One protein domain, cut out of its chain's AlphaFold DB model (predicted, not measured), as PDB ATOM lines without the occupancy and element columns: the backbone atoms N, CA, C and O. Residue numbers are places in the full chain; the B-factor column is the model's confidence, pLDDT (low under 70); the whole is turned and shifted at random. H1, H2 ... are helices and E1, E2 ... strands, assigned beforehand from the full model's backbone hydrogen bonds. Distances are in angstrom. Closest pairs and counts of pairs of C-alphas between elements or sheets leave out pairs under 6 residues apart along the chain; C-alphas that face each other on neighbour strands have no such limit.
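What this domain is: This is residues 8 to 24 and 38 to 171 of the 565 residues of an uncharacterized protein of Synechococcus sp. CBW1006 (UniProt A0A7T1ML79). Two twisted sheets meet edge to face: E2, the edge strand of a five-stranded sheet, runs beneath one face of a four-stranded sheet, near E5, and the rest of its own sheet extends away from there. H3 covers another part of that same face and makes a corner with H2 at one end of the domain, while H1 packs on E8 at the far edge of the larger sheet. The 151 printed residues hold four named helices and nine named strands, in the order H1 E1 E2 E3 E4 E5 H2 H3 E6 E7 E8 H4 E9, a mixed class. The larger sheet runs E2 E9 E6 E7 E8, antiparallel throughout; the smaller runs E1 E5 E4 E3, mixed. The whole is compact, with a radius of gyration of the C-alphas of 15.9 A and spans of 44 by 41 by 28 A.

Where its parts are: H1, residues 8 to 24, begins at C-alpha 8 (147.676, 6.310, 106.160) and is 26.0 A long. After the cut come E1, 42 to 47, E2, 53 to 58, E3, 66 to 69, E4, 78 to 85, 22.6 A, and E5, 88 to 97, 26.4 A. H2, 99 to 108, and H3, 116 to 127, 16.5 A, follow. Then come E6, 131 to 134, E7, 139 to 143, E8, 146 to 150, H4, 155 to 158, and E9, 162 to 167, 17.4 A, ending at C-alpha 167 (152.305, 6.487, 127.087).

How they stand to each other: The larger sheet is strongly twisted; E2 and E9 are antiparallel, with N 54 and O 166 2.8 A apart. E6, E7 and E8 form a meander, each strand the antiparallel neighbour of the one before; N 141 and O 148 are 2.9 A apart. H1 is on this sheet, 9.5 A over it; its closest C-alphas to E8 are Leu 14 and Val 150, 6.8 A. E3, E4 and E5 form another meander, with N 81 and O 93 3.0 A apart; E1 is parallel to E5, with N 44 and O 94 2.9 A apart. The closest C-alphas of E2 and E5 are Leu 56 and Leu 92, 7.5 A. H3 is on the smaller sheet, two layers, helix over strands, 8.5 A over it and along E4 at 24 degrees on the local plane. H2 only grazes that sheet, and touches H3 about perpendicular, 88 degrees, at Met 99 and Asn 116, C-alphas 7.1 A apart. H4 is only just not on the larger sheet, with 4 pairs of C-alphas within 10 A. Every O i to N i+4 pair is within hydrogen-bond range in H3, 5 of 6 in H2 and 4 of 13 in H1, where 7 of 14 O i to N i+3 pairs are; H4 is too short for such a pair.

The domain as a whole: The C-alphas farthest apart, His 113 and Gly 159, are 46.0 A apart. Residues 25 to 37 are not printed, and C-alphas 24 and 38 are 22.5 A apart. Of the links printed whole, none is long. Mean pLDDT of the printed part is 70.6; 59 residues are under 70, among them 8 to 24 and 135 to 161.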
ATOM      1  N   PHE A   8     146.543   5.696 105.450       31.56
ATOM      2  CA  PHE A   8     147.676   6.310 106.160       31.56
ATOM      3  C   PHE A   8     147.526   6.216 107.683       31.56
ATOM      4  O   PHE A   8     148.469   5.854 108.369       31.56
ATOM      5  N   ALA A   9     146.305   6.385 108.203       29.11
ATOM      6  CA  ALA A   9     145.994   6.141 109.612       29.11
ATOM      7  C   ALA A   9     146.062   4.648 110.013       29.11
ATOM      8  O   ALA A   9     145.807   4.315 111.165       29.11
ATOM      9  N   LEU A  10     146.276   3.725 109.066       29.47
ATOM     10  CA  LEU A  10     146.194   2.270 109.260       29.47
ATOM     11  C   LEU A  10     147.572   1.597 109.159       29.47
ATOM     12  O   LEU A  10     147.798   0.630 109.877       29.47
ATOM     13  N   SER A  11     148.490   2.102 108.326       28.03
ATOM     14  CA  SER A  11     149.849   1.553 108.165       28.03
ATOM     15  C   SER A  11     150.776   1.869 109.342       28.03
ATOM     16  O   SER A  11     151.500   0.991 109.794       28.03
ATOM     17  N   SER A  12     150.705   3.069 109.916       32.56
ATOM     18  CA  SER A  12     151.437   3.437 111.141       32.56
ATOM     19  C   SER A  12     150.863   2.745 112.384       32.56
ATOM     20  O   SER A  12     151.613   2.276 113.234       32.56
ATOM     21  N   ALA A  13     149.543   2.522 112.422       29.28
ATOM     22  CA  ALA A  13     148.912   1.668 113.431       29.28
ATOM     23  C   ALA A  13     149.228   0.161 113.259       29.28
ATOM     24  O   ALA A  13     149.024  -0.619 114.184       29.28
ATOM     25  N   LEU A  14     149.710  -0.271 112.087       30.14
ATOM     26  CA  LEU A  14     150.204  -1.634 111.841       30.14
ATOM     27  C   LEU A  14     151.651  -1.809 112.338       30.14
ATOM     28  O   LEU A  14     151.990  -2.887 112.827       30.14
ATOM     29  N   ASN A  15     152.465  -0.746 112.321       33.38
ATOM     30  CA  ASN A  15     153.814  -0.745 112.905       33.38
ATOM     31  C   ASN A  15     153.808  -0.840 114.449       33.38
ATOM     32  O   ASN A  15     154.782  -1.323 115.026       33.38
ATOM     33  N   LEU A  16     152.682  -0.515 115.111       37.47
ATOM     34  CA  LEU A  16     152.424  -0.812 116.538       37.47
ATOM     35  C   LEU A  16     152.591  -2.307 116.878       37.47
ATOM     36  O   LEU A  16     152.859  -2.654 118.027       37.47
ATOM     37  N   GLY A  17     152.428  -3.198 115.891       31.84
ATOM     38  CA  GLY A  17     152.586  -4.641 116.062       31.84
ATOM     39  C   GLY A  17     154.015  -5.117 116.219       31.84
ATOM     40  O   GLY A  17     154.267  -6.009 117.026       31.84
ATOM     41  N   GLN A  18     154.953  -4.527 115.483       33.19
ATOM     42  CA  GLN A  18     156.321  -5.038 115.431       33.19
ATOM     43  C   GLN A  18     157.174  -4.565 116.612       33.19
ATOM     44  O   GLN A  18     157.850  -5.395 117.219       33.19
ATOM     45  N   GLY A  19     157.070  -3.293 117.017       35.03
ATOM     46  CA  GLY A  19     157.837  -2.765 118.158       35.03
ATOM     47  C   GLY A  19     157.453  -3.395 119.506       35.03
ATOM     48  O   GLY A  19     158.308  -3.644 120.354       35.03
ATOM     49  N   LEU A  20     156.174  -3.748 119.692       36.16
ATOM     50  CA  LEU A  20     155.704  -4.440 120.896       36.16
ATOM     51  C   LEU A  20     156.220  -5.892 120.979       36.16
ATOM     52  O   LEU A  20     156.437  -6.423 122.070       36.16
ATOM     53  N   LEU A  21     156.435  -6.536 119.830       36.53
ATOM     54  CA  LEU A  21     156.870  -7.929 119.722       36.53
ATOM     55  C   LEU A  21     158.353  -8.111 120.051       36.53
ATOM     56  O   LEU A  21     158.697  -9.110 120.674       36.53
ATOM     57  N   GLU A  22     159.219  -7.156 119.710       38.84
ATOM     58  CA  GLU A  22     160.636  -7.180 120.117       38.84
ATOM     59  C   GLU A  22     160.796  -7.080 121.641       38.84
ATOM     60  O   GLU A  22     161.669  -7.726 122.218       38.84
ATOM     61  N   TYR A  23     159.888  -6.362 122.312       36.75
ATOM     62  CA  TYR A  23     159.853  -6.257 123.772       36.75
ATOM     63  C   TYR A  23     159.249  -7.500 124.460       36.75
ATOM     64  O   TYR A  23     159.633  -7.842 125.581       36.75
ATOM     65  N   LEU A  24     158.322  -8.209 123.799       36.22
ATOM     66  CA  LEU A  24     157.699  -9.439 124.312       36.22
ATOM     67  C   LEU A  24     158.501 -10.718 123.984       36.22
ATOM     68  O   LEU A  24     158.451 -11.671 124.762       36.22
ATOM     69  N   TRP A  38     146.496  -8.446 143.263       49.44
ATOM     70  CA  TRP A  38     145.610  -7.272 143.115       49.44
ATOM     71  C   TRP A  38     145.189  -6.595 144.438       49.44
ATOM     72  O   TRP A  38     144.388  -5.667 144.450       49.44
ATOM     73  N   SER A  39     145.692  -7.069 145.583       49.38
ATOM     74  CA  SER A  39     145.385  -6.505 146.900       49.38
ATOM     75  C   SER A  39     146.103  -5.177 147.183       49.38
ATOM     76  O   SER A  39     145.756  -4.504 148.156       49.38
ATOM     77  N   LYS A  40     147.091  -4.794 146.359       59.84
ATOM     78  CA  LYS A  40     147.791  -3.503 146.425       59.84
ATOM     79  C   LYS A  40     148.114  -3.006 145.017       59.84
ATOM     80  O   LYS A  40     148.666  -3.767 144.230       59.84
ATOM     81  N   ALA A  41     147.813  -1.737 144.747       67.12
ATOM     82  CA  ALA A  41     148.205  -1.079 143.505       67.12
ATOM     83  C   ALA A  41     149.732  -1.059 143.360       67.12
ATOM     84  O   ALA A  41     150.447  -0.868 144.352       67.12
ATOM     85  N   GLN A  42     150.227  -1.223 142.133       79.38
ATOM     86  CA  GLN A  42     151.618  -0.904 141.821       79.38
ATOM     87  C   GLN A  42     151.814   0.613 141.908       79.38
ATOM     88  O   GLN A  42     150.994   1.363 141.389       79.38
ATOM     89  N   ILE A  43     152.867   1.063 142.592       83.88
ATOM     90  CA  ILE A  43     153.170   2.490 142.753       83.88
ATOM     91  C   ILE A  43     154.289   2.845 141.780       83.88
ATOM     92  O   ILE A  43     155.371   2.268 141.871       83.88
ATOM     93  N   ILE A  44     154.024   3.801 140.895       85.56
ATOM     94  CA  ILE A  44     154.971   4.350 139.919       85.56
ATOM     95  C   ILE A  44     155.101   5.843 140.214       85.56
ATOM     96  O   ILE A  44     154.091   6.527 140.407       85.56
ATOM     97  N   THR A  45     156.325   6.351 140.332       87.12
ATOM     98  CA  THR A  45     156.572   7.692 140.898       87.12
ATOM     99  C   THR A  45     157.131   8.714 139.920       87.12
ATOM    100  O   THR A  45     157.144   9.896 140.249       87.12
ATOM    101  N   ASP A  46     157.577   8.258 138.761       86.44
ATOM    102  CA  ASP A  46     158.470   8.953 137.840       86.44
ATOM    103  C   ASP A  46     158.083   8.697 136.375       86.44
ATOM    104  O   ASP A  46     158.936   8.607 135.508       86.44
ATOM    105  N   PHE A  47     156.789   8.560 136.087       89.56
ATOM    106  CA  PHE A  47     156.331   8.270 134.728       89.56
ATOM    107  C   PHE A  47     156.330   9.534 133.860       89.56
ATOM    108  O   PHE A  47     155.580  10.471 134.152       89.56
ATOM    109  N   ASN A  48     157.103   9.554 132.778       89.69
ATOM    110  CA  ASN A  48     157.021  10.565 131.729       89.69
ATOM    111  C   ASN A  48     156.237  10.008 130.527       89.69
ATOM    112  O   ASN A  48     156.809   9.308 129.704       89.69
ATOM    113  N   PRO A  49     154.948  10.339 130.343       87.81
ATOM    114  CA  PRO A  49     154.133   9.746 129.280       87.81
ATOM    115  C   PRO A  49     154.554  10.112 127.852       87.81
ATOM    116  O   PRO A  49     154.018   9.521 126.918       87.81
ATOM    117  N   TYR A  50     155.456  11.083 127.682       86.81
ATOM    118  CA  TYR A  50     156.006  11.443 126.377       86.81
ATOM    119  C   TYR A  50     157.140  10.517 125.943       86.81
ATOM    120  O   TYR A  50     157.331  10.331 124.754       86.81
ATOM    121  N   GLU A  51     157.876   9.922 126.881       85.12
ATOM    122  CA  GLU A  51     159.060   9.099 126.580       85.12
ATOM    123  C   GLU A  51     158.910   7.658 127.096       85.12
ATOM    124  O   GLU A  51     159.491   6.731 126.539       85.12
ATOM    125  N   ASP A  52     158.085   7.447 128.121       84.69
ATOM    126  CA  ASP A  52     157.904   6.161 128.777       84.69
ATOM    127  C   ASP A  52     156.637   5.444 128.308       84.69
ATOM    128  O   ASP A  52     155.555   6.024 128.161       84.69
ATOM    129  N   SER A  53     156.758   4.123 128.209       85.19
ATOM    130  CA  SER A  53     155.642   3.190 128.079       85.19
ATOM    131  C   SER A  53     155.272   2.577 129.425       85.19
ATOM    132  O   SER A  53     156.127   2.106 130.175       85.19
ATOM    133  N   LEU A  54     153.975   2.493 129.707       83.44
ATOM    134  CA  LEU A  54     153.432   1.783 130.858       83.44
ATOM    135  C   LEU A  54     152.561   0.615 130.400       83.44
ATOM    136  O   LEU A  54     151.490   0.813 129.831       83.44
ATOM    137  N   ILE A  55     153.000  -0.602 130.721       83.81
ATOM    138  CA  ILE A  55     152.276  -1.844 130.439       83.81
ATOM    139  C   ILE A  55     151.742  -2.404 131.754       83.81
ATOM    140  O   ILE A  55     152.500  -2.661 132.692       83.81
ATOM    141  N   LEU A  56     150.430  -2.612 131.824       80.81
ATOM    142  CA  LEU A  56     149.767  -3.191 132.985       80.81
ATOM    143  C   LEU A  56     148.937  -4.390 132.560       80.81
ATOM    144  O   LEU A  56     148.133  -4.317 131.635       80.81
ATOM    145  N   ASN A  57     149.061  -5.476 133.308       78.94
ATOM    146  CA  ASN A  57     148.143  -6.592 133.167       78.94
ATOM    147  C   ASN A  57     146.751  -6.171 133.657       78.94
ATOM    148  O   ASN A  57     146.613  -5.467 134.662       78.94
ATOM    149  N   LEU A  58     145.726  -6.632 132.956       78.19
ATOM    150  CA  LEU A  58     144.322  -6.492 133.311       78.19
ATOM    151  C   LEU A  58     143.821  -7.809 133.900       78.19
ATOM    152  O   LEU A  58     144.298  -8.897 133.570       78.19
ATOM    153  N   HIS A  59     142.848  -7.721 134.796       75.62
ATOM    154  CA  HIS A  59     142.161  -8.905 135.281       75.62
ATOM    155  C   HIS A  59     141.338  -9.522 134.131       75.62
ATOM    156  O   HIS A  59     140.730  -8.759 133.378       75.62
ATOM    157  N   PRO A  60     141.211 -10.864 134.034       69.38
ATOM    158  CA  PRO A  60     140.425 -11.548 132.990       69.38
ATOM    159  C   PRO A  60     138.915 -11.239 132.983       69.38
ATOM    160  O   PRO A  60     138.157 -11.849 132.229       69.38
ATOM    161  N   ASP A  61     138.453 -10.365 133.881       66.31
ATOM    162  CA  ASP A  61     137.056  -9.948 133.905       66.31
ATOM    163  C   ASP A  61     136.835  -8.927 132.785       66.31
ATOM    164  O   ASP A  61     137.715  -8.117 132.494       66.31
ATOM    165  N   LYS A  62     135.672  -8.962 132.133       62.12
ATOM    166  CA  LYS A  62     135.439  -8.191 130.895       62.12
ATOM    167  C   LYS A  62     135.097  -6.718 131.128       62.12
ATOM    168  O   LYS A  62     134.750  -6.014 130.178       62.12
ATOM    169  N   ASP A  63     135.172  -6.251 132.368       67.62
ATOM    170  CA  ASP A  63     134.939  -4.850 132.680       67.62
ATOM    171  C   ASP A  63     136.122  -4.005 132.205       67.62
ATOM    172  O   ASP A  63     137.287  -4.290 132.501       67.62
ATOM    173  N   LYS A  64     135.809  -2.953 131.439       71.62
ATOM    174  CA  LYS A  64     136.818  -2.069 130.851       71.62
ATOM    175  C   LYS A  64     137.616  -1.355 131.948       71.62
ATOM    176  O   LYS A  64     137.003  -0.847 132.895       71.62
ATOM    177  N   PRO A  65     138.950  -1.250 131.815       80.38
ATOM    178  CA  PRO A  65     139.742  -0.462 132.744       80.38
ATOM    179  C   PRO A  65     139.312   1.009 132.702       80.38
ATOM    180  O   PRO A  65     138.921   1.554 131.668       80.38
ATOM    181  N   GLN A  66     139.390   1.662 133.854       83.81
ATOM    182  CA  GLN A  66     139.148   3.083 134.030       83.81
ATOM    183  C   GLN A  66     140.454   3.781 134.388       83.81
ATOM    184  O   GLN A  66     141.119   3.420 135.358       83.81
ATOM    185  N   ILE A  67     140.784   4.819 133.624       85.94
ATOM    186  CA  ILE A  67     141.926   5.695 133.880       85.94
ATOM    187  C   ILE A  67     141.385   6.974 134.523       85.94
ATOM    188  O   ILE A  67     140.625   7.728 133.904       85.94
ATOM    189  N   VAL A  68     141.738   7.202 135.786       85.88
ATOM    190  CA  VAL A  68     141.174   8.271 136.620       85.88
ATOM    191  C   VAL A  68     142.276   9.239 137.026       85.88
ATOM    192  O   VAL A  68     143.237   8.840 137.678       85.88
ATOM    193  N   ALA A  69     142.129  10.518 136.676       84.44
ATOM    194  CA  ALA A  69     143.098  11.548 137.042       84.44
ATOM    195  C   ALA A  69     143.236  11.672 138.566       84.44
ATOM    196  O   ALA A  69     142.242  11.652 139.302       84.44
ATOM    197  N   LYS A  70     144.465  11.879 139.035       84.75
ATOM    198  CA  LYS A  70     144.715  12.399 140.380       84.75
ATOM    199  C   LYS A  70     144.384  13.886 140.416       84.75
ATOM    200  O   LYS A  70     144.429  14.577 139.406       84.75
ATOM    201  N   GLN A  71     144.080  14.398 141.606       75.81
ATOM    202  CA  GLN A  71     143.966  15.841 141.780       75.81
ATOM    203  C   GLN A  71     145.339  16.486 141.543       75.81
ATOM    204  O   GLN A  71     146.276  16.228 142.301       75.81
ATOM    205  N   PHE A  72     145.438  17.323 140.511       71.88
ATOM    206  CA  PHE A  72     146.671  18.021 140.170       71.88
ATOM    207  C   PHE A  72     146.980  19.126 141.189       71.88
ATOM    208  O   PHE A  72     146.118  19.925 141.568       71.88
ATOM    209  N   SER A  73     148.229  19.160 141.645       67.38
ATOM    210  CA  SER A  73     148.834  20.297 142.341       67.38
ATOM    211  C   SER A  73     150.000  20.818 141.500       67.38
ATOM    212  O   SER A  73     150.455  20.121 140.597       67.38
ATOM    213  N   SER A  74     150.522  22.011 141.798       61.09
ATOM    214  CA  SER A  74     151.587  22.641 140.996       61.09
ATOM    215  C   SER A  74     152.837  21.768 140.789       61.09
ATOM    216  O   SER A  74     153.605  22.015 139.862       61.09
ATOM    217  N   ASN A  75     153.047  20.770 141.656       62.25
ATOM    218  CA  ASN A  75     154.220  19.894 141.652       62.25
ATOM    219  C   ASN A  75     153.847  18.401 141.685       62.25
ATOM    220  O   ASN A  75     154.698  17.571 141.988       62.25
ATOM    221  N   SER A  76     152.577  18.040 141.477       68.44
ATOM    222  CA  SER A  76     152.173  16.632 141.518       68.44
ATOM    223  C   SER A  76     150.971  16.373 140.623       68.44
ATOM    224  O   SER A  76     149.890  16.921 140.855       68.44
ATOM    225  N   GLY A  77     151.152  15.480 139.660       80.69
ATOM    226  CA  GLY A  77     150.104  14.970 138.791       80.69
ATOM    227  C   GLY A  77     150.193  13.462 138.636       80.69
ATOM    228  O   GLY A  77     151.098  12.820 139.167       80.69
ATOM    229  N   GLY A  78     149.223  12.891 137.934       87.38
ATOM    230  CA  GLY A  78     149.232  11.483 137.573       87.38
ATOM    231  C   GLY A  78     147.830  10.905 137.543       87.38
ATOM    232  O   GLY A  78     146.837  11.631 137.453       87.38
ATOM    233  N   PHE A  79     147.735   9.586 137.642       90.56
ATOM    234  CA  PHE A  79     146.470   8.884 137.493       90.56
ATOM    235  C   PHE A  79     146.450   7.554 138.234       90.56
ATOM    236  O   PHE A  79     147.477   7.020 138.652       90.56
ATOM    237  N   TYR A  80     145.245   7.030 138.399       88.44
ATOM    238  CA  TYR A  80     144.996   5.663 138.814       88.44
ATOM    239  C   TYR A  80     144.488   4.862 137.623       88.44
ATOM    240  O   TYR A  80     143.655   5.351 136.857       88.44
ATOM    241  N   VAL A  81     144.941   3.617 137.512       87.56
ATOM    242  CA  VAL A  81     144.315   2.619 136.639       87.56
ATOM    243  C   VAL A  81     143.506   1.691 137.522       87.56
ATOM    244  O   VAL A  81     144.034   1.108 138.471       87.56
ATOM    245  N   MET A  82     142.214   1.584 137.242       86.00
ATOM    246  CA  MET A  82     141.267   0.815 138.038       86.00
ATOM    247  C   MET A  82     140.480  -0.143 137.156       86.00
ATOM    248  O   MET A  82     140.213   0.157 136.000       86.00
ATOM    249  N   GLN A  83     140.054  -1.269 137.710       83.19
ATOM    250  CA  GLN A  83     139.136  -2.194 137.051       83.19
ATOM    251  C   GLN A  83     138.097  -2.670 138.060       83.19
ATOM    252  O   GLN A  83     138.397  -2.823 139.246       83.19
ATOM    253  N   GLU A  84     136.864  -2.873 137.613       82.50
ATOM    254  CA  GLU A  84     135.859  -3.533 138.438       82.50
ATOM    255  C   GLU A  84     136.127  -5.043 138.419       82.50
ATOM    256  O   GLU A  84     136.282  -5.646 137.364       82.50
ATOM    257  N   ILE A  85     136.271  -5.643 139.602       76.38
ATOM    258  CA  ILE A  85     136.532  -7.075 139.768       76.38
ATOM    259  C   ILE A  85     135.507  -7.606 140.765       76.38
ATOM    260  O   ILE A  85     135.502  -7.210 141.935       76.38
ATOM    261  N   ASN A  86     134.633  -8.513 140.323       77.56
ATOM    262  CA  ASN A  86     133.546  -9.067 141.145       77.56
ATOM    263  C   ASN A  86     132.626  -7.996 141.778       77.56
ATOM    264  O   ASN A  86     132.188  -8.148 142.923       77.56
ATOM    265  N   GLY A  87     132.335  -6.905 141.062       75.69
ATOM    266  CA  GLY A  87     131.459  -5.835 141.552       75.69
ATOM    267  C   GLY A  87     132.122  -4.840 142.515       75.69
ATOM    268  O   GLY A  87     131.423  -4.096 143.208       75.69
ATOM    269  N   ALA A  88     133.455  -4.856 142.627       79.75
ATOM    270  CA  ALA A  88     134.217  -3.936 143.465       79.75
ATOM    271  C   ALA A  88     135.378  -3.296 142.682       79.75
ATOM    272  O   ALA A  88     136.070  -3.997 141.944       79.75
ATOM    273  N   PRO A  89     135.645  -1.990 142.862       79.69
ATOM    274  CA  PRO A  89     136.777  -1.337 142.216       79.69
ATOM    275  C   PRO A  89     138.105  -1.829 142.805       79.69
ATOM    276  O   PRO A  89     138.334  -1.732 144.014       79.69
ATOM    277  N   ALA A  90     138.998  -2.303 141.940       82.88
ATOM    278  CA  ALA A  90     140.373  -2.661 142.253       82.88
ATOM    279  C   ALA A  90     141.337  -1.681 141.574       82.88
ATOM    280  O   ALA A  90     141.188  -1.366 140.395       82.88
ATOM    281  N   TYR A  91     142.332  -1.198 142.320       83.19
ATOM    282  CA  TYR A  91     143.390  -0.343 141.783       83.19
ATOM    283  C   TYR A  91     144.518  -1.223 141.245       83.19
ATOM    284  O   TYR A  91     145.136  -1.963 142.012       83.19
ATOM    285  N   LEU A  92     144.787  -1.131 139.945       82.75
ATOM    286  CA  LEU A  92     145.878  -1.845 139.285       82.75
ATOM    287  C   LEU A  92     147.189  -1.064 139.449       82.75
ATOM    288  O   LEU A  92     148.203  -1.631 139.857       82.75
ATOM    289  N   ALA A  93     147.139   0.253 139.226       86.31
ATOM    290  CA  ALA A  93     148.294   1.141 139.334       86.31
ATOM    291  C   ALA A  93     147.944   2.512 139.929       86.31
ATOM    292  O   ALA A  93     146.852   3.047 139.722       86.31
ATOM    293  N   ASP A  94     148.911   3.068 140.652       88.19
ATOM    294  CA  ASP A  94     148.958   4.407 141.227       88.19
ATOM    295  C   ASP A  94     150.187   5.119 140.634       88.19
ATOM    296  O   ASP A  94     151.321   4.882 141.053       88.19
ATOM    297  N   VAL A  95     149.962   5.949 139.611       89.19
ATOM    298  CA  VAL A  95     151.014   6.508 138.748       89.19
ATOM    299  C   VAL A  95     151.184   7.991 139.017       89.19
ATOM    300  O   VAL A  95     150.207   8.742 139.023       89.19
ATOM    301  N   THR A  96     152.407   8.431 139.274       90.12
ATOM    302  CA  THR A  96     152.775   9.840 139.453       90.12
ATOM    303  C   THR A  96     153.662  10.261 138.298       90.12
ATOM    304  O   THR A  96     154.550   9.509 137.905       90.12
ATOM    305  N   PHE A  97     153.386  11.443 137.758       90.44
ATOM    306  CA  PHE A  97     154.159  11.991 136.655       90.44
ATOM    307  C   PHE A  97     155.523  12.512 137.112       90.44
ATOM    308  O   PHE A  97     155.596  13.203 138.135       90.44
ATOM    309  N   ASP A  98     156.568  12.249 136.323       91.12
ATOM    310  CA  ASP A  98     157.844  12.959 136.437       91.12
ATOM    311  C   ASP A  98     157.714  14.348 135.802       91.12
ATOM    312  O   ASP A  98     157.976  14.563 134.619       91.12
ATOM    313  N   MET A  99     157.271  15.310 136.611       88.69
ATOM    314  CA  MET A  99     157.066  16.679 136.141       88.69
ATOM    315  C   MET A  99     158.366  17.366 135.706       88.69
ATOM    316  O   MET A  99     158.302  18.260 134.864       88.69
ATOM    317  N   ASP A 100     159.518  16.986 136.268       88.50
ATOM    318  CA  ASP A 100     160.800  17.601 135.921       88.50
ATOM    319  C   ASP A 100     161.252  17.114 134.535       88.50
ATOM    320  O   ASP A 100     161.625  17.937 133.691       88.50
ATOM    321  N   ALA A 101     161.141  15.808 134.266       88.12
ATOM    322  CA  ALA A 101     161.411  15.232 132.949       88.12
ATOM    323  C   ALA A 101     160.426  15.745 131.889       88.12
ATOM    324  O   ALA A 101     160.848  16.235 130.839       88.12
ATOM    325  N   MET A 102     159.125  15.743 132.198       89.44
ATOM    326  CA  MET A 102     158.092  16.270 131.302       89.44
ATOM    327  C   MET A 102     158.337  17.737 130.953       89.44
ATOM    328  O   MET A 102     158.218  18.116 129.792       89.44
ATOM    329  N   LEU A 103     158.688  18.578 131.934       88.31
ATOM    330  CA  LEU A 103     158.964  19.992 131.686       88.31
ATOM    331  C   LEU A 103     160.229  20.175 130.842       88.31
ATOM    332  O   LEU A 103     160.247  21.022 129.949       88.31
ATOM    333  N   ALA A 104     161.279  19.397 131.109       87.00
ATOM    334  CA  ALA A 104     162.504  19.440 130.319       87.00
ATOM    335  C   ALA A 104     162.247  19.044 128.858       87.00
ATOM    336  O   ALA A 104     162.791  19.682 127.959       87.00
ATOM    337  N   HIS A 105     161.419  18.023 128.625       84.62
ATOM    338  CA  HIS A 105     160.989  17.596 127.294       84.62
ATOM    339  C   HIS A 105     160.124  18.676 126.621       84.62
ATOM    340  O   HIS A 105     160.447  19.160 125.539       84.62
ATOM    341  N   ALA A 106     159.108  19.179 127.324       83.50
ATOM    342  CA  ALA A 106     158.231  20.249 126.859       83.50
ATOM    343  C   ALA A 106     158.988  21.527 126.451       83.50
ATOM    344  O   ALA A 106     158.624  22.194 125.486       83.50
ATOM    345  N   GLN A 107     160.045  21.894 127.177       84.62
ATOM    346  CA  GLN A 107     160.854  23.074 126.857       84.62
ATOM    347  C   GLN A 107     161.626  22.948 125.544       84.62
ATOM    348  O   GLN A 107     161.837  23.971 124.894       84.62
ATOM    349  N   ARG A 108     162.043  21.737 125.168       81.00
ATOM    350  CA  ARG A 108     162.703  21.487 123.881       81.00
ATOM    351  C   ARG A 108     161.695  21.526 122.732       81.00
ATOM    352  O   ARG A 108     161.952  22.176 121.728       81.00
ATOM    353  N   ASN A 109     160.495  21.000 122.973       79.56
ATOM    354  CA  ASN A 109     159.490  20.734 121.943       79.56
ATOM    355  C   ASN A 109     158.339  21.759 121.915       79.56
ATOM    356  O   ASN A 109     157.163  21.414 121.839       79.56
ATOM    357  N   GLY A 110     158.652  23.051 122.072       70.88
ATOM    358  CA  GLY A 110     157.682  24.147 121.881       70.88
ATOM    359  C   GLY A 110     156.611  24.324 122.974       70.88
ATOM    360  O   GLY A 110     155.886  25.324 122.981       70.88
ATOM    361  N   LEU A 111     156.554  23.437 123.967       78.62
ATOM    362  CA  LEU A 111     155.619  23.474 125.097       78.62
ATOM    363  C   LEU A 111     156.112  24.250 126.325       78.62
ATOM    364  O   LEU A 111     155.386  24.362 127.313       78.62
ATOM    365  N   GLY A 112     157.308  24.844 126.283       77.94
ATOM    366  CA  GLY A 112     157.910  25.553 127.425       77.94
ATOM    367  C   GLY A 112     157.106  26.744 127.974       77.94
ATOM    368  O   GLY A 112     157.457  27.300 129.014       77.94
ATOM    369  N   HIS A 113     156.036  27.146 127.288       81.19
ATOM    370  CA  HIS A 113     155.115  28.199 127.704       81.19
ATOM    371  C   HIS A 113     153.958  27.699 128.590       81.19
ATOM    372  O   HIS A 113     153.280  28.520 129.214       81.19
ATOM    373  N   LEU A 114     153.714  26.385 128.653       84.19
ATOM    374  CA  LEU A 114     152.658  25.801 129.477       84.19
ATOM    375  C   LEU A 114     153.038  25.801 130.960       84.19
ATOM    376  O   LEU A 114     154.199  25.639 131.336       84.19
ATOM    377  N   SER A 115     152.036  25.962 131.828       87.88
ATOM    378  CA  SER A 115     152.241  25.734 133.257       87.88
ATOM    379  C   SER A 115     152.361  24.236 133.552       87.88
ATOM    380  O   SER A 115     151.828  23.413 132.814       87.88
ATOM    381  N   ASN A 116     152.991  23.867 134.673       87.06
ATOM    382  CA  ASN A 116     153.070  22.466 135.111       87.06
ATOM    383  C   ASN A 116     151.695  21.781 135.172       87.06
ATOM    384  O   ASN A 116     151.579  20.600 134.860       87.06
ATOM    385  N   THR A 117     150.656  22.517 135.580       86.12
ATOM    386  CA  THR A 117     149.287  21.993 135.630       86.12
ATOM    387  C   THR A 117     148.748  21.745 134.227       86.12
ATOM    388  O   THR A 117     148.236  20.663 133.974       86.12
ATOM    389  N   ASP A 118     148.908  22.709 133.315       86.12
ATOM    390  CA  ASP A 118     148.420  22.573 131.937       86.12
ATOM    391  C   ASP A 118     149.150  21.444 131.203       86.12
ATOM    392  O   ASP A 118     148.526  20.695 130.459       86.12
ATOM    393  N   LEU A 119     150.453  21.279 131.457       87.69
ATOM    394  CA  LEU A 119     151.256  20.189 130.910       87.69
ATOM    395  C   LEU A 119     150.770  18.821 131.417       87.69
ATOM    396  O   LEU A 119     150.583  17.896 130.633       87.69
ATOM    397  N   ALA A 120     150.513  18.698 132.722       87.69
ATOM    398  CA  ALA A 120     149.995  17.462 133.305       87.69
ATOM    399  C   ALA A 120     148.568  17.138 132.820       87.69
ATOM    400  O   ALA A 120     148.261  15.974 132.545       87.69
ATOM    401  N   ASP A 121     147.710  18.153 132.687       85.75
ATOM    402  CA  ASP A 121     146.358  18.017 132.137       85.75
ATOM    403  C   ASP A 121     146.399  17.604 130.658       85.75
ATOM    404  O   ASP A 121     145.629  16.733 130.245       85.75
ATOM    405  N   LEU A 122     147.314  18.180 129.869       86.56
ATOM    406  CA  LEU A 122     147.533  17.846 128.461       86.56
ATOM    407  C   LEU A 122     147.963  16.385 128.304       86.56
ATOM    408  O   LEU A 122     147.300  15.624 127.599       86.56
ATOM    409  N   ALA A 123     149.001  15.974 129.035       86.94
ATOM    410  CA  ALA A 123     149.497  14.602 129.027       86.94
ATOM    411  C   ALA A 123     148.410  13.596 129.432       86.94
ATOM    412  O   ALA A 123     148.179  12.595 128.753       86.94
ATOM    413  N   PHE A 124     147.675  13.878 130.512       85.88
ATOM    414  CA  PHE A 124     146.578  13.017 130.948       85.88
ATOM    415  C   PHE A 124     145.435  12.960 129.923       85.88
ATOM    416  O   PHE A 124     144.849  11.899 129.689       85.88
ATOM    417  N   SER A 125     145.112  14.094 129.300       81.25
ATOM    418  CA  SER A 125     144.117  14.187 128.233       81.25
ATOM    419  C   SER A 125     144.491  13.281 127.053       81.25
ATOM    420  O   SER A 125     143.620  12.552 126.565       81.25
ATOM    421  N   THR A 126     145.761  13.263 126.645       81.56
ATOM    422  CA  THR A 126     146.278  12.359 125.607       81.56
ATOM    423  C   THR A 126     146.208  10.895 126.038       81.56
ATOM    424  O   THR A 126     145.597  10.090 125.339       81.56
ATOM    425  N   LEU A 127     146.724  10.541 127.220       82.62
ATOM    426  CA  LEU A 127     146.724   9.156 127.727       82.62
ATOM    427  C   LEU A 127     145.326   8.533 127.777       82.62
ATOM    428  O   LEU A 127     145.139   7.345 127.538       82.62
ATOM    429  N   ARG A 128     144.303   9.334 128.087       80.69
ATOM    430  CA  ARG A 128     142.917   8.852 128.132       80.69
ATOM    431  C   ARG A 128     142.322   8.579 126.743       80.69
ATOM    432  O   ARG A 128     141.211   8.048 126.664       80.69
ATOM    433  N   ARG A 129     142.996   9.013 125.677       76.19
ATOM    434  CA  ARG A 129     142.562   8.925 124.273       76.19
ATOM    435  C   ARG A 129     143.393   7.965 123.441       76.19
ATOM    436  O   ARG A 129     142.848   7.441 122.478       76.19
ATOM    437  N   SER A 130     144.649   7.757 123.823       74.75
ATOM    438  CA  SER A 130     145.545   6.791 123.208       74.75
ATOM    439  C   SER A 130     145.989   5.768 124.243       74.75
ATOM    440  O   SER A 130     146.861   6.028 125.074       74.75
ATOM    441  N   TYR A 131     145.334   4.609 124.218       78.31
ATOM    442  CA  TYR A 131     145.805   3.412 124.898       78.31
ATOM    443  C   TYR A 131     145.402   2.168 124.114       78.31
ATOM    444  O   TYR A 131     144.363   2.127 123.441       78.31
ATOM    445  N   VAL A 132     146.216   1.129 124.238       76.19
ATOM    446  CA  VAL A 132     145.970  -0.173 123.615       76.19
ATOM    447  C   VAL A 132     145.511  -1.154 124.674       76.19
ATOM    448  O   VAL A 132     146.082  -1.212 125.762       76.19
ATOM    449  N   ILE A 133     144.484  -1.938 124.354       76.94
ATOM    450  CA  ILE A 133     144.116  -3.139 125.098       76.94
ATOM    451  C   ILE A 133     144.374  -4.350 124.203       76.94
ATOM    452  O   ILE A 133     143.893  -4.411 123.074       76.94
ATOM    453  N   ALA A 134     145.104  -5.333 124.714       73.81
ATOM    454  CA  ALA A 134     145.340  -6.608 124.039       73.81
ATOM    455  C   ALA A 134     144.756  -7.752 124.876       73.81
ATOM    456  O   ALA A 134     144.990  -7.783 126.083       73.81
ATOM    457  N   ASP A 135     143.995  -8.667 124.259       67.00
ATOM    458  CA  ASP A 135     143.219  -9.720 124.941       67.00
ATOM    459  C   ASP A 135     143.428 -11.135 124.371       67.00
ATOM    460  O   ASP A 135     142.484 -11.901 124.177       67.00
ATOM    461  N   GLY A 136     144.675 -11.492 124.063       60.59
ATOM    462  CA  GLY A 136     145.108 -12.847 123.684       60.59
ATOM    463  C   GLY A 136     144.513 -13.458 122.405       60.59
ATOM    464  O   GLY A 136     144.987 -14.468 121.894       60.59
ATOM    465  N   THR A 137     143.480 -12.831 121.856       58.12
ATOM    466  CA  THR A 137     142.760 -13.216 120.640       58.12
ATOM    467  C   THR A 137     142.556 -12.024 119.719       58.12
ATOM    468  O   THR A 137     142.452 -12.204 118.506       58.12
ATOM    469  N   SER A 138     142.522 -10.813 120.271       57.44
ATOM    470  CA  SER A 138     142.479  -9.572 119.526       57.44
ATOM    471  C   SER A 138     143.278  -8.480 120.231       57.44
ATOM    472  O   SER A 138     143.622  -8.560 121.412       57.44
ATOM    473  N   SER A 139     143.591  -7.439 119.481       54.56
ATOM    474  CA  SER A 139     144.099  -6.195 120.032       54.56
ATOM    475  C   SER A 139     143.212  -5.073 119.566       54.56
ATOM    476  O   SER A 139     142.902  -4.945 118.381       54.56
ATOM    477  N   GLN A 140     142.776  -4.272 120.518       55.16
ATOM    478  CA  GLN A 140     141.941  -3.119 120.286       55.16
ATOM    479  C   GLN A 140     142.731  -1.890 120.710       55.16
ATOM    480  O   GLN A 140     143.030  -1.698 121.889       55.16
ATOM    481  N   LEU A 141     143.055  -1.035 119.746       51.94
ATOM    482  CA  LEU A 141     143.453   0.324 120.065       51.94
ATOM    483  C   LEU A 141     142.167   1.088 120.348       51.94
ATOM    484  O   LEU A 141     141.271   1.186 119.499       51.94
ATOM    485  N   GLN A 142     142.028   1.539 121.591       53.56
ATOM    486  CA  GLN A 142     140.814   2.205 122.007       53.56
ATOM    487  C   GLN A 142     140.963   3.700 121.766       53.56
ATOM    488  O   GLN A 142     141.624   4.408 122.518       53.56
ATOM    489  N   MET A 143     140.289   4.173 120.721       51.81
ATOM    490  CA  MET A 143     140.133   5.593 120.431       51.81
ATOM    491  C   MET A 143     138.828   6.088 121.059       51.81
ATOM    492  O   MET A 143     137.882   5.326 121.279       51.81
ATOM    493  N   GLN A 144     138.733   7.388 121.345       42.12
ATOM    494  CA  GLN A 144     137.545   7.958 121.990       42.12
ATOM    495  C   GLN A 144     136.240   7.751 121.181       42.12
ATOM    496  O   GLN A 144     135.157   7.772 121.769       42.12
ATOM    497  N   GLU A 145     136.320   7.511 119.869       38.16
ATOM    498  CA  GLU A 145     135.164   7.319 118.976       38.16
ATOM    499  C   GLU A 145     134.870   5.874 118.582       38.16
ATOM    500  O   GLU A 145     133.877   5.610 117.900       38.16
ATOM    501  N   GLY A 146     135.679   4.926 119.043       47.00
ATOM    502  CA  GLY A 146     135.476   3.524 118.726       47.00
ATOM    503  C   GLY A 146     136.683   2.663 119.051       47.00
ATOM    504  O   GLY A 146     137.804   3.135 119.221       47.00
ATOM    505  N   GLU A 147     136.427   1.365 119.133       53.41
ATOM    506  CA  GLU A 147     137.478   0.355 119.135       53.41
ATOM    507  C   GLU A 147     137.952   0.175 117.696       53.41
ATOM    508  O   GLU A 147     137.153  -0.155 116.812       53.41
ATOM    509  N   ARG A 148     139.245   0.380 117.449       52.38
ATOM    510  CA  ARG A 148     139.863  -0.030 116.193       52.38
ATOM    511  C   ARG A 148     140.640  -1.307 116.454       52.38
ATOM    512  O   ARG A 148     141.496  -1.350 117.334       52.38
ATOM    513  N   SER A 149     140.318  -2.361 115.708       54.25
ATOM    514  CA  SER A 149     141.102  -3.591 115.780       54.25
ATOM    515  C   SER A 149     142.484  -3.303 115.206       54.25
ATOM    516  O   SER A 149     142.600  -2.920 114.042       54.25
ATOM    517  N   VAL A 150     143.508  -3.493 116.022       54.59
ATOM    518  CA  VAL A 150     144.894  -3.607 115.570       54.59
ATOM    519  C   VAL A 150     145.162  -5.094 115.381       54.59
ATOM    520  O   VAL A 150     144.572  -5.914 116.088       54.59
ATOM    521  N   ASN A 151     145.982  -5.462 114.402       51.62
ATOM    522  CA  ASN A 151     146.431  -6.839 114.248       51.62
ATOM    523  C   ASN A 151     147.827  -6.945 114.867       51.62
ATOM    524  O   ASN A 151     148.806  -6.592 114.218       51.62
ATOM    525  N   LEU A 152     147.898  -7.343 116.136       59.09
ATOM    526  CA  LEU A 152     149.161  -7.697 116.776       59.09
ATOM    527  C   LEU A 152     149.393  -9.201 116.557       59.09
ATOM    528  O   LEU A 152     148.538 -10.022 116.899       59.09
ATOM    529  N   ASP A 153     150.540  -9.563 115.988       49.50
ATOM    530  CA  ASP A 153     150.950 -10.964 115.873       49.50
ATOM    531  C   ASP A 153     151.413 -11.492 117.250       49.50
ATOM    532  O   ASP A 153     151.858 -10.735 118.111       49.50
ATOM    533  N   GLY A 154     151.290 -12.800 117.502       55.81
ATOM    534  CA  GLY A 154     151.764 -13.421 118.753       55.81
ATOM    535  C   GLY A 154     150.884 -13.198 119.992       55.81
ATOM    536  O   GLY A 154     151.270 -13.577 121.097       55.81
ATOM    537  N   LEU A 155     149.688 -12.619 119.835       61.19
ATOM    538  CA  LEU A 155     148.731 -12.449 120.937       61.19
ATOM    539  C   LEU A 155     148.297 -13.769 121.571       61.19
ATOM    540  O   LEU A 155     148.004 -13.804 122.761       61.19
ATOM    541  N   ASP A 156     148.313 -14.864 120.819       59.94
ATOM    542  CA  ASP A 156     148.013 -16.205 121.321       59.94
ATOM    543  C   ASP A 156     148.895 -16.609 122.516       59.94
ATOM    544  O   ASP A 156     148.464 -17.396 123.365       59.94
ATOM    545  N   GLN A 157     150.085 -16.012 122.645       63.53
ATOM    546  CA  GLN A 157     150.978 -16.193 123.792       63.53
ATOM    547  C   GLN A 157     150.423 -15.617 125.105       63.53
ATOM    548  O   GLN A 157     150.797 -16.092 126.179       63.53
ATOM    549  N   LEU A 158     149.506 -14.643 125.049       60.66
ATOM    550  CA  LEU A 158     148.817 -14.096 126.226       60.66
ATOM    551  C   LEU A 158     147.703 -15.022 126.735       60.66
ATOM    552  O   LEU A 158     147.205 -14.857 127.849       60.66
ATOM    553  N   GLY A 159     147.289 -16.009 125.939       65.19
ATOM    554  CA  GLY A 159     146.215 -16.925 126.306       65.19
ATOM    555  C   GLY A 159     144.893 -16.199 126.580       65.19
ATOM    556  O   GLY A 159     144.302 -15.617 125.679       65.19
ATOM    557  N   GLY A 160     144.386 -16.304 127.814       63.81
ATOM    558  CA  GLY A 160     143.151 -15.637 128.257       63.81
ATOM    559  C   GLY A 160     143.384 -14.353 129.056       63.81
ATOM    560  O   GLY A 160     142.422 -13.806 129.598       63.81
ATOM    561  N   ASP A 161     144.637 -13.920 129.179       68.06
ATOM    562  CA  ASP A 161     145.002 -12.711 129.903       68.06
ATOM    563  C   ASP A 161     144.875 -11.483 128.995       68.06
ATOM    564  O   ASP A 161     144.880 -11.571 127.764       68.06
ATOM    565  N   SER A 162     144.718 -10.315 129.612       75.31
ATOM    566  CA  SER A 162     144.644  -9.046 128.893       75.31
ATOM    567  C   SER A 162     145.619  -8.043 129.486       75.31
ATOM    568  O   SER A 162     145.970  -8.131 130.662       75.31
ATOM    569  N   MET A 163     146.049  -7.072 128.692       78.38
ATOM    570  CA  MET A 163     146.909  -5.981 129.140       78.38
ATOM    571  C   MET A 163     146.433  -4.647 128.582       78.38
ATOM    572  O   MET A 163     145.766  -4.603 127.550       78.38
ATOM    573  N   ILE A 164     146.790  -3.573 129.277       80.56
ATOM    574  CA  ILE A 164     146.661  -2.195 128.819       80.56
ATOM    575  C   ILE A 164     148.055  -1.587 128.663       80.56
ATOM    576  O   ILE A 164     148.928  -1.807 129.504       80.56
ATOM    577  N   ILE A 165     148.234  -0.809 127.602       81.38
ATOM    578  CA  ILE A 165     149.473  -0.107 127.277       81.38
ATOM    579  C   ILE A 165     149.169   1.388 127.154       81.38
ATOM    580  O   ILE A 165     148.182   1.774 126.526       81.38
ATOM    581  N   LEU A 166     149.990   2.213 127.802       83.50
ATOM    582  CA  LEU A 166     149.830   3.660 127.963       83.50
ATOM    583  C   LEU A 166     151.162   4.377 127.695       83.50
ATOM    584  O   LEU A 166     152.216   3.809 127.961       83.50
ATOM    585  N   GLY A 167     151.112   5.647 127.284       84.12
ATOM    586  CA  GLY A 167     152.305   6.487 127.087       84.12
ATOM    587  C   GLY A 167     152.922   6.327 125.699       84.12
ATOM    588  O   GLY A 167     152.192   6.089 124.738       84.12
ATOM    589  N   ALA A 168     154.244   6.434 125.599       81.94
ATOM    590  CA  ALA A 168     155.002   6.376 124.349       81.94
ATOM    591  C   ALA A 168     155.255   4.927 123.901       81.94
ATOM    592  O   ALA A 168     156.353   4.394 124.050       81.94
ATOM    593  N   HIS A 169     154.208   4.258 123.414       68.19
ATOM    594  CA  HIS A 169     154.218   2.829 123.051       68.19
ATOM    595  C   HIS A 169     154.202   2.568 121.537       68.19
ATOM    596  O   HIS A 169     153.905   1.456 121.098       68.19
ATOM    597  N   GLY A 170     154.515   3.600 120.756       64.69
ATOM    598  CA  GLY A 170     154.500   3.618 119.297       64.69
ATOM    599  C   GLY A 170     153.714   4.807 118.752       64.69
ATOM    600  O   GLY A 170     153.102   5.551 119.525       64.69
ATOM    601  N   ALA A 171     153.709   4.919 117.420       56.72
ATOM    602  CA  ALA A 171     153.003   5.953 116.676       56.72
ATOM    603  C   ALA A 171     151.539   6.051 117.114       56.72
ATOM    604  O   ALA A 171     150.709   5.171 116.843       56.72
TER     605      ALA A 171